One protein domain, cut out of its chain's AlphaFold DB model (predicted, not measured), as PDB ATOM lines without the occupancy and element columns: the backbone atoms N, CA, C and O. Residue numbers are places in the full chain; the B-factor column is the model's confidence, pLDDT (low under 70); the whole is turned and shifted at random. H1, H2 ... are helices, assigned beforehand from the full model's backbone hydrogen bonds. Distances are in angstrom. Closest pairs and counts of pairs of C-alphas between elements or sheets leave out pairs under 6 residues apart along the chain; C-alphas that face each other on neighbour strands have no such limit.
ATOM      1  N   ILE A  31     115.789 137.383 159.439       88.44
ATOM      2  CA  ILE A  31     114.981 137.268 158.221       88.44
ATOM      3  C   ILE A  31     114.202 135.944 158.137       88.44
ATOM      4  O   ILE A  31     113.040 135.936 157.747       88.44
ATOM      5  N   GLY A  32     114.786 134.826 158.588       87.56
ATOM      6  CA  GLY A  32     114.101 133.528 158.622       87.56
ATOM      7  C   GLY A  32     112.887 133.493 159.560       87.56
ATOM      8  O   GLY A  32     111.876 132.876 159.230       87.56
ATOM      9  N   SER A  33     112.960 134.189 160.698       89.31
ATOM     10  CA  SER A  33     111.838 134.318 161.632       89.31
ATOM     11  C   SER A  33     110.754 135.242 161.079       89.31
ATOM     12  O   SER A  33     109.570 134.925 161.182       89.31
ATOM     13  N   CYS A  34     111.146 136.348 160.439       89.50
ATOM     14  CA  CYS A  34     110.207 137.262 159.785       89.50
ATOM     15  C   CYS A  34     109.455 136.587 158.641       89.50
ATOM     16  O   CYS A  34     108.228 136.642 158.601       89.50
ATOM     17  N   LYS A  35     110.170 135.836 157.797       91.25
ATOM     18  CA  LYS A  35     109.585 134.989 156.756       91.25
ATOM     19  C   LYS A  35     108.530 134.043 157.322       91.25
ATOM     20  O   LYS A  35     107.417 133.981 156.813       91.25
ATOM     21  N   TYR A  36     108.855 133.316 158.389       89.75
ATOM     22  CA  TYR A  36     107.906 132.382 158.992       89.75
ATOM     23  C   TYR A  36     106.627 133.084 159.478       89.75
ATOM     24  O   TYR A  36     105.523 132.603 159.235       89.75
ATOM     25  N   LEU A  37     106.748 134.238 160.137       90.31
ATOM     26  CA  LEU A  37     105.588 134.994 160.616       90.31
ATOM     27  C   LEU A  37     104.781 135.618 159.477       90.31
ATOM     28  O   LEU A  37     103.548 135.616 159.542       90.31
ATOM     29  N   CYS A  38     105.451 136.103 158.431       89.88
ATOM     30  CA  CYS A  38     104.792 136.580 157.222       89.88
ATOM     31  C   CYS A  38     103.954 135.463 156.582       89.88
ATOM     32  O   CYS A  38     102.782 135.681 156.266       89.88
ATOM     33  N   GLU A  39     104.485 134.234 156.534       89.88
ATOM     34  CA  GLU A  39     103.753 133.059 156.045       89.88
ATOM     35  C   GLU A  39     102.471 132.788 156.856       89.88
ATOM     36  O   GLU A  39     101.455 132.331 156.324       89.88
ATOM     37  N   LYS A  40     102.480 133.110 158.157       89.50
ATOM     38  CA  LYS A  40     101.305 133.021 159.043       89.50
ATOM     39  C   LYS A  40     100.340 134.204 158.921       89.50
ATOM     40  O   LYS A  40      99.321 134.210 159.613       89.50
ATOM     41  N   GLY A  41     100.614 135.164 158.041       87.62
ATOM     42  CA  GLY A  41      99.775 136.334 157.792       87.62
ATOM     43  C   GLY A  41     100.076 137.532 158.693       87.62
ATOM     44  O   GLY A  41      99.221 138.405 158.828       87.62
ATOM     45  N   ASN A  42     101.251 137.588 159.327       89.81
ATOM     46  CA  ASN A  42     101.685 138.787 160.039       89.81
ATOM     47  C   ASN A  42     102.244 139.817 159.040       89.81
ATOM     48  O   ASN A  42     103.370 139.684 158.569       89.81
ATOM     49  N   GLU A  43     101.453 140.846 158.732       88.69
ATOM     50  CA  GLU A  43     101.815 141.890 157.761       88.69
ATOM     51  C   GLU A  43     103.049 142.706 158.178       88.69
ATOM     52  O   GLU A  43     103.853 143.069 157.323       88.69
ATOM     53  N   GLU A  44     103.239 142.959 159.477       90.31
ATOM     54  CA  GLU A  44     104.410 143.685 159.988       90.31
ATOM     55  C   GLU A  44     105.690 142.874 159.759       90.31
ATOM     56  O   GLU A  44     106.699 143.408 159.307       90.31
ATOM     57  N   ALA A  45     105.621 141.554 159.954       91.06
ATOM     58  CA  ALA A  45     106.740 140.663 159.668       91.06
ATOM     59  C   ALA A  45     107.044 140.549 158.166       91.06
ATOM     60  O   ALA A  45     108.198 140.346 157.803       91.06
ATOM     61  N   CYS A  46     106.044 140.696 157.289       90.44
ATOM     62  CA  CYS A  46     106.266 140.740 155.839       90.44
ATOM     63  C   CYS A  46     107.041 141.993 155.408       90.44
ATOM     64  O   CYS A  46     107.896 141.920 154.525       90.44
ATOM     65  N   LEU A  47     106.743 143.142 156.027       91.50
ATOM     66  CA  LEU A  47     107.487 144.380 155.794       91.50
ATOM     67  C   LEU A  47     108.926 144.241 156.296       91.50
ATOM     68  O   LEU A  47     109.859 144.511 155.543       91.50
ATOM     69  N   GLU A  48     109.099 143.733 157.516       93.38
ATOM     70  CA  GLU A  48     110.421 143.505 158.106       93.38
ATOM     71  C   GLU A  48     111.249 142.496 157.291       93.38
ATOM     72  O   GLU A  48     112.426 142.716 157.024       93.38
ATOM     73  N   GLU A  49     110.640 141.408 156.805       91.88
ATOM     74  CA  GLU A  49     111.305 140.458 155.907       91.88
ATOM     75  C   GLU A  49     111.826 141.139 154.635       91.88
ATOM     76  O   GLU A  49     112.931 140.830 154.183       91.88
ATOM     77  N   ALA A  50     111.058 142.068 154.059       91.06
ATOM     78  CA  ALA A  50     111.477 142.814 152.880       91.06
ATOM     79  C   ALA A  50     112.647 143.764 153.182       91.06
ATOM     80  O   ALA A  50     113.588 143.834 152.389       91.06
ATOM     81  N   GLU A  51     112.623 144.461 154.320       93.38
ATOM     82  CA  GLU A  51     113.706 145.361 154.742       93.38
ATOM     83  C   GLU A  51     115.000 144.592 155.040       93.38
ATOM     84  O   GLU A  51     116.069 144.924 154.511       93.38
ATOM     85  N   LEU A  52     114.903 143.501 155.804       93.19
ATOM     86  CA  LEU A  52     116.029 142.616 156.094       93.19
ATOM     87  C   LEU A  52     116.553 141.938 154.832       93.19
ATOM     88  O   LEU A  52     117.766 141.836 154.649       93.19
ATOM     89  N   GLY A  53     115.659 141.520 153.935       92.38
ATOM     90  CA  GLY A  53     116.013 141.012 152.618       92.38
ATOM     91  C   GLY A  53     116.841 142.031 151.852       92.38
ATOM     92  O   GLY A  53     117.934 141.703 151.388       92.38
ATOM     93  N   GLN A  54     116.366 143.271 151.748       93.12
ATOM     94  CA  GLN A  54     117.066 144.329 151.032       93.12
ATOM     95  C   GLN A  54     118.469 144.565 151.606       93.12
ATOM     96  O   GLN A  54     119.454 144.536 150.861       93.12
ATOM     97  N   SER A  55     118.580 144.743 152.924       95.06
ATOM     98  CA  SER A  55     119.865 145.045 153.554       95.06
ATOM     99  C   SER A  55     120.830 143.855 153.519       95.06
ATOM    100  O   SER A  55     121.983 143.981 153.104       95.06
ATOM    101  N   GLN A  56     120.378 142.655 153.882       93.75
ATOM    102  CA  GLN A  56     121.265 141.494 153.966       93.75
ATOM    103  C   GLN A  56     121.633 140.950 152.574       93.75
ATOM    104  O   GLN A  56     122.810 140.709 152.302       93.75
ATOM    105  N   CYS A  57     120.675 140.829 151.648       93.69
ATOM    106  CA  CYS A  57     120.943 140.302 150.308       93.69
ATOM    107  C   CYS A  57     121.651 141.318 149.399       93.69
ATOM    108  O   CYS A  57     122.699 141.017 148.822       93.69
ATOM    109  N   PHE A  58     121.091 142.520 149.230       93.88
ATOM    110  CA  PHE A  58     121.578 143.453 148.210       93.88
ATOM    111  C   PHE A  58     122.704 144.354 148.708       93.88
ATOM    112  O   PHE A  58     123.653 144.588 147.957       93.88
ATOM    113  N   GLU A  59     122.618 144.850 149.942       94.12
ATOM    114  CA  GLU A  59     123.617 145.780 150.482       94.12
ATOM    115  C   GLU A  59     124.835 145.033 151.036       94.12
ATOM    116  O   GLU A  59     125.969 145.333 150.659       94.12
ATOM    117  N   ASN A  60     124.607 144.012 151.865       93.25
ATOM    118  CA  ASN A  60     125.682 143.219 152.465       93.25
ATOM    119  C   ASN A  60     126.191 142.103 151.538       93.25
ATOM    120  O   ASN A  60     127.302 141.599 151.727       93.25
ATOM    121  N   GLY A  61     125.423 141.746 150.504       92.19
ATOM    122  CA  GLY A  61     125.811 140.712 149.548       92.19
ATOM    123  C   GLY A  61     125.845 139.313 150.160       92.19
ATOM    124  O   GLY A  61     126.712 138.523 149.775       92.19
ATOM    125  N   ASP A  62     124.952 139.033 151.116       92.25
ATOM    126  CA  ASP A  62     124.826 137.734 151.772       92.25
ATOM    127  C   ASP A  62     123.965 136.776 150.924       92.25
ATOM    128  O   ASP A  62     122.753 136.990 150.785       92.25
ATOM    129  N   PRO A  63     124.552 135.705 150.353       90.88
ATOM    130  CA  PRO A  63     123.794 134.733 149.578       90.88
ATOM    131  C   PRO A  63     122.721 134.011 150.408       90.88
ATOM    132  O   PRO A  63     121.660 133.715 149.861       90.88
ATOM    133  N   ALA A  64     122.927 133.785 151.710       91.75
ATOM    134  CA  ALA A  64     121.953 133.092 152.557       91.75
ATOM    135  C   ALA A  64     120.650 133.892 152.689       91.75
ATOM    136  O   ALA A  64     119.553 133.359 152.507       91.75
ATOM    137  N   ALA A  65     120.768 135.201 152.919       92.94
ATOM    138  CA  ALA A  65     119.622 136.100 152.960       92.94
ATOM    139  C   ALA A  65     118.878 136.143 151.617       92.94
ATOM    140  O   ALA A  65     117.649 136.062 151.587       92.94
ATOM    141  N   CYS A  66     119.609 136.193 150.495       92.75
ATOM    142  CA  CYS A  66     118.995 136.126 149.169       92.75
ATOM    143  C   CYS A  66     118.233 134.810 148.947       92.75
ATOM    144  O   CYS A  66     117.122 134.820 148.419       92.75
ATOM    145  N   ASN A  67     118.815 133.678 149.353       92.25
ATOM    146  CA  ASN A  67     118.205 132.358 149.225       92.25
ATOM    147  C   ASN A  67     116.916 132.246 150.053       92.25
ATOM    148  O   ASN A  67     115.904 131.737 149.567       92.25
ATOM    149  N   LEU A  68     116.917 132.775 151.281       91.94
ATOM    150  CA  LEU A  68     115.754 132.739 152.168       91.94
ATOM    151  C   LEU A  68     114.533 133.431 151.555       91.94
ATOM    152  O   LEU A  68     113.447 132.838 151.584       91.94
ATOM    153  N   VAL A  69     114.727 134.612 150.958       92.69
ATOM    154  CA  VAL A  69     113.667 135.358 150.262       92.69
ATOM    155  C   VAL A  69     113.330 134.729 148.912       92.69
ATOM    156  O   VAL A  69     112.163 134.606 148.568       92.69
ATOM    157  N   CYS A  70     114.314 134.240 148.155       91.94
ATOM    158  CA  CYS A  70     114.059 133.546 146.888       91.94
ATOM    159  C   CYS A  70     113.076 132.363 147.050       91.94
ATOM    160  O   CYS A  70     112.244 132.091 146.185       91.94
ATOM    161  N   GLN A  71     113.117 131.683 148.198       89.94
ATOM    162  CA  GLN A  71     112.244 130.551 148.510       89.94
ATOM    163  C   GLN A  71     110.801 130.936 148.897       89.94
ATOM    164  O   GLN A  71     110.019 130.049 149.238       89.94
ATOM    165  N   THR A  72     110.419 132.218 148.875       88.94
ATOM    166  CA  THR A  72     109.064 132.668 149.256       88.94
ATOM    167  C   THR A  72     108.050 132.618 148.116       88.94
ATOM    168  O   THR A  72     106.861 132.787 148.364       88.94
ATOM    169  N   GLN A  73     108.473 132.320 146.879       82.31
ATOM    170  CA  GLN A  73     107.635 132.385 145.669       82.31
ATOM    171  C   GLN A  73     106.291 131.630 145.766       82.31
ATOM    172  O   GLN A  73     105.335 131.995 145.086       82.31
ATOM    173  N   ASN A  74     106.212 130.583 146.595       83.19
ATOM    174  CA  ASN A  74     105.005 129.767 146.788       83.19
ATOM    175  C   ASN A  74     104.423 129.851 148.209       83.19
ATOM    176  O   ASN A  74     103.550 129.053 148.558       83.19
ATOM    177  N   LEU A  75     104.930 130.756 149.046       86.12
ATOM    178  CA  LEU A  75     104.452 130.924 150.411       86.12
ATOM    179  C   LEU A  75     103.214 131.821 150.444       86.12
ATOM    180  O   LEU A  75     102.983 132.652 149.568       86.12
ATOM    181  N   SER A  76     102.376 131.592 151.452       82.44
ATOM    182  CA  SER A  76     101.215 132.446 151.718       82.44
ATOM    183  C   SER A  76     101.674 133.754 152.358       82.44
ATOM    184  O   SER A  76     102.713 133.769 152.988       82.44
ATOM    185  N   GLY A  77     100.905 134.836 152.250       79.94
ATOM    186  CA  GLY A  77     101.283 136.125 152.844       79.94
ATOM    187  C   GLY A  77     101.880 137.105 151.836       79.94
ATOM    188  O   GLY A  77     102.081 136.786 150.665       79.94
ATOM    189  N   ALA A  78     102.094 138.340 152.284       88.19
ATOM    190  CA  ALA A  78     102.536 139.452 151.444       88.19
ATOM    191  C   ALA A  78     104.071 139.539 151.373       88.19
ATOM    192  O   ALA A  78     104.640 140.612 151.559       88.19
ATOM    193  N   HIS A  79     104.727 138.400 151.138       91.25
ATOM    194  CA  HIS A  79     106.178 138.330 150.991       91.25
ATOM    195  C   HIS A  79     106.673 139.274 149.878       91.25
ATOM    196  O   HIS A  79     105.950 139.508 148.900       91.25
ATOM    197  N   PRO A  80     107.912 139.789 149.975       88.88
ATOM    198  CA  PRO A  80     108.528 140.538 148.883       88.88
ATOM    199  C   PRO A  80     108.639 139.691 147.607       88.88
ATOM    200  O   PRO A  80     108.714 138.461 147.658       88.88
ATOM    201  N   GLU A  81     108.683 140.350 146.444       92.12
ATOM    202  CA  GLU A  81     108.855 139.656 145.165       92.12
ATOM    203  C   GLU A  81     110.160 138.849 145.161       92.12
ATOM    204  O   GLU A  81     111.239 139.411 145.322       92.12
ATOM    205  N   ALA A  82     110.063 137.530 144.962       92.25
ATOM    206  CA  ALA A  82     111.191 136.610 145.115       92.25
ATOM    207  C   ALA A  82     112.224 136.678 143.973       92.25
ATOM    208  O   ALA A  82     113.417 136.485 144.209       92.25
ATOM    209  N   GLU A  83     111.797 136.947 142.732       94.31
ATOM    210  CA  GLU A  83     112.664 136.821 141.545       94.31
ATOM    211  C   GLU A  83     113.937 137.694 141.600       94.31
ATOM    212  O   GLU A  83     115.014 137.161 141.319       94.31
ATOM    213  N   PRO A  84     113.889 138.974 142.029       94.81
ATOM    214  CA  PRO A  84     115.094 139.787 142.196       94.81
ATOM    215  C   PRO A  84     116.114 139.173 143.166       94.81
ATOM    216  O   PRO A  84     117.321 139.227 142.923       94.81
ATOM    217  N   TYR A  85     115.644 138.548 144.248       94.25
ATOM    218  CA  TYR A  85     116.500 137.878 145.228       94.25
ATOM    219  C   TYR A  85     117.079 136.581 144.670       94.25
ATOM    220  O   TYR A  85     118.255 136.292 144.886       94.25
ATOM    221  N   CYS A  86     116.296 135.826 143.894       92.56
ATOM    222  CA  CYS A  86     116.777 134.642 143.187       92.56
ATOM    223  C   CYS A  86     117.868 134.981 142.164       92.56
ATOM    224  O   CYS A  86     118.882 134.286 142.080       92.56
ATOM    225  N   GLU A  87     117.690 136.048 141.382       94.56
ATOM    226  CA  GLU A  87     118.711 136.527 140.451       94.56
ATOM    227  C   GLU A  87     119.975 136.948 141.197       94.56
ATOM    228  O   GLU A  87     121.061 136.458 140.877       94.56
ATOM    229  N   LYS A  88     119.828 137.757 142.252       93.88
ATOM    230  CA  LYS A  88     120.960 138.209 143.058       93.88
ATOM    231  C   LYS A  88     121.712 137.056 143.716       93.88
ATOM    232  O   LYS A  88     122.941 137.044 143.704       93.88
ATOM    233  N   HIS A  89     120.992 136.063 144.229       92.94
ATOM    234  CA  HIS A  89     121.573 134.842 144.776       92.94
ATOM    235  C   HIS A  89     122.439 134.123 143.730       92.94
ATOM    236  O   HIS A  89     123.615 133.851 143.975       92.94
ATOM    237  N   ARG A  90     121.907 133.912 142.516       92.12
ATOM    238  CA  ARG A  90     122.654 133.308 141.396       92.12
ATOM    239  C   ARG A  90     123.892 134.121 141.013       92.12
ATOM    240  O   ARG A  90     124.907 133.534 140.645       92.12
ATOM    241  N   GLU A  91     123.831 135.451 141.058       93.44
ATOM    242  CA  GLU A  91     125.002 136.305 140.824       93.44
ATOM    243  C   GLU A  91     126.061 136.129 141.914       93.44
ATOM    244  O   GLU A  91     127.235 135.922 141.604       93.44
ATOM    245  N   LEU A  92     125.651 136.196 143.183       92.81
ATOM    246  CA  LEU A  92     126.546 136.090 144.332       92.81
ATOM    247  C   LEU A  92     127.229 134.725 144.391       92.81
ATOM    248  O   LEU A  92     128.415 134.671 144.706       92.81
ATOM    249  N   CYS A  93     126.527 133.650 144.043       90.81
ATOM    250  CA  CYS A  93     127.067 132.293 144.060       90.81
ATOM    251  C   CYS A  93     128.034 131.981 142.913       90.81
ATOM    252  O   CYS A  93     128.823 131.046 143.012       90.81
ATOM    253  N   LYS A  94     128.054 132.795 141.851       90.00
ATOM    254  CA  LYS A  94     129.090 132.721 140.805       90.00
ATOM    255  C   LYS A  94     130.408 133.371 141.225       90.00
ATOM    256  O   LYS A  94     131.405 133.243 140.515       90.00
ATOM    257  N   LEU A  95     130.425 134.117 142.330       89.69
ATOM    258  CA  LEU A  95     131.640 134.748 142.827       89.69
ATOM    259  C   LEU A  95     132.484 133.710 143.566       89.69
ATOM    260  O   LEU A  95     132.005 133.071 144.496       89.69
ATOM    261  N   GLU A  96     133.772 133.622 143.229       84.81
ATOM    262  CA  GLU A  96     134.708 132.672 143.858       84.81
ATOM    263  C   GLU A  96     134.721 132.766 145.394       84.81
ATOM    264  O   GLU A  96     134.863 131.755 146.069       84.81
ATOM    265  N   LYS A  97     134.493 133.959 145.963       86.50
ATOM    266  CA  LYS A  97     134.424 134.165 147.422       86.50
ATOM    267  C   LYS A  97     133.262 133.438 148.121       86.50
ATOM    268  O   LYS A  97     133.316 133.278 149.332       86.50
ATOM    269  N   ASN A  98     132.225 133.050 147.378       85.31
ATOM    270  CA  ASN A  98     130.995 132.443 147.895       85.31
ATOM    271  C   ASN A  98     130.824 130.986 147.431       85.31
ATOM    272  O   ASN A  98     129.792 130.378 147.693       85.31
ATOM    273  N   LYS A  99     131.815 130.435 146.725       77.38
ATOM    274  CA  LYS A  99     131.741 129.120 146.079       77.38
ATOM    275  C   LYS A  99     131.563 127.960 147.059       77.38
ATOM    276  O   LYS A  99     130.888 126.997 146.727       77.38
ATOM    277  N   ASP A 100     132.134 128.093 148.254       78.75
ATOM    278  CA  ASP A 100     132.025 127.114 149.344       78.75
ATOM    279  C   ASP A 100     130.891 127.465 150.331       78.75
ATOM    280  O   ASP A 100     130.833 126.944 151.445       78.75
ATOM    281  N   SER A 101     130.021 128.423 149.981       82.75
ATOM    282  CA  SER A 101     128.857 128.745 150.805       82.75
ATOM    283  C   SER A 101     127.782 127.683 150.605       82.75
ATOM    284  O   SER A 101     127.376 127.433 149.472       82.75
ATOM    285  N   PHE A 102     127.261 127.126 151.700       82.38
ATOM    286  CA  PHE A 102     126.197 126.115 151.675       82.38
ATOM    287  C   PHE A 102     124.985 126.546 150.830       82.38
ATOM    288  O   PHE A 102     124.431 125.751 150.075       82.38
ATOM    289  N   ASP A 103     124.609 127.825 150.895       81.88
ATOM    290  CA  ASP A 103     123.495 128.377 150.115       81.88
ATOM    291  C   ASP A 103     123.758 128.386 148.601       81.88
ATOM    292  O   ASP A 103     122.822 128.315 147.806       81.88
ATOM    293  N   CYS A 104     125.027 128.389 148.193       83.12
ATOM    294  CA  CYS A 104     125.453 128.388 146.798       83.12
ATOM    295  C   CYS A 104     125.684 126.988 146.219       83.12
ATOM    296  O   CYS A 104     125.593 126.815 145.003       83.12
ATOM    297  N   GLU A 105     125.918 125.983 147.065       69.69
ATOM    298  CA  GLU A 105     126.130 124.592 146.643       69.69
ATOM    299  C   GLU A 105     124.873 123.959 146.012       69.69
ATOM    300  O   GLU A 105     124.975 123.019 145.226       69.69
TER     301      GLU A 105
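This is residues 31 to 105 of the 109 residues of an uncharacterized protein of Spirochaetaceae bacterium (UniProt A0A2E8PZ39). An elongated stack of helices runs mostly lengthwise: H2 is the long helix along one side, H1 and H3 run back beside it, H1 by its first part and H3 by its last, and H4 runs beside H3. The small helix H5 sits at the end of the stack where H3 begins and H4 ends, while the link of residues 71 to 81 loops out toward the other end, where H1 ends and H2 begins. The printed part has 75 residues with five named helices, H1 to H5 in order along the chain, and no named strand; the class is all helix. It is compact, with a radius of gyration of the C-alphas of 11.9 A, and spans 38 by 21 by 18 A.

H2, residues 43 to 59, is the longest helix. It touches H1, residues 31 to 39, closest at the C-alphas of Cys 38 and Cys 46, 4.6 A apart; the two form a helical hairpin at a shallow tilt of 34 degrees, only just short of steep, opposite ways. H2 also forms a hairpin with H3, residues 63 to 70, at a steep tilt of 38 degrees, opposite ways; their closest C-alphas, of Cys 57 and Cys 66, are 4.7 A apart. H3 is the hub, touching four helices. It touches H1 at the C-alphas of Gly 32 and Leu 68, 6.7 A apart, the same way at a shallow tilt of 6 degrees. With H4, residues 82 to 93, it forms a third hairpin at a shallow tilt of 22 degrees, opposite ways, closest at the C-alphas of Cys 70 and Ala 82, 4.6 A apart. H4 touches H2 with residues 85 to 89 alone, closest at the C-alphas of Cys 57 and Tyr 85, 7.2 A apart. H5, residues 102 to 105, touches H3 at the C-alphas of Ala 64 and Asp 103, 5.5 A apart. H4 and H5 only just touch, with 3 pairs of C-alphas within 8 A. H1 is apart from H4 and H5, and H2 is apart from H5. In H1, H2, H3 and H4 every O i to N i+4 pair is within hydrogen-bond range; H5 is too short for one.

H2 is 23.3 A from first to last C-alpha, beginning at C-alpha 43, (101.815, 141.890, 157.761). H4 is 16.5 A, H1 12.2 A, H3 10.2 A and H5 5.3 A. C-alpha 31 stands at (114.981, 137.268, 158.221) and C-alpha 105 at (126.130, 124.592, 146.643).

The two C-alphas farthest apart, of Gly 41 and Glu 96, are 37.8 A apart. The printed part has no cut. The link H3 to H4 is long, with 11 residues. The mean pLDDT of the printed part is 89.6, and residue 105 is under 70.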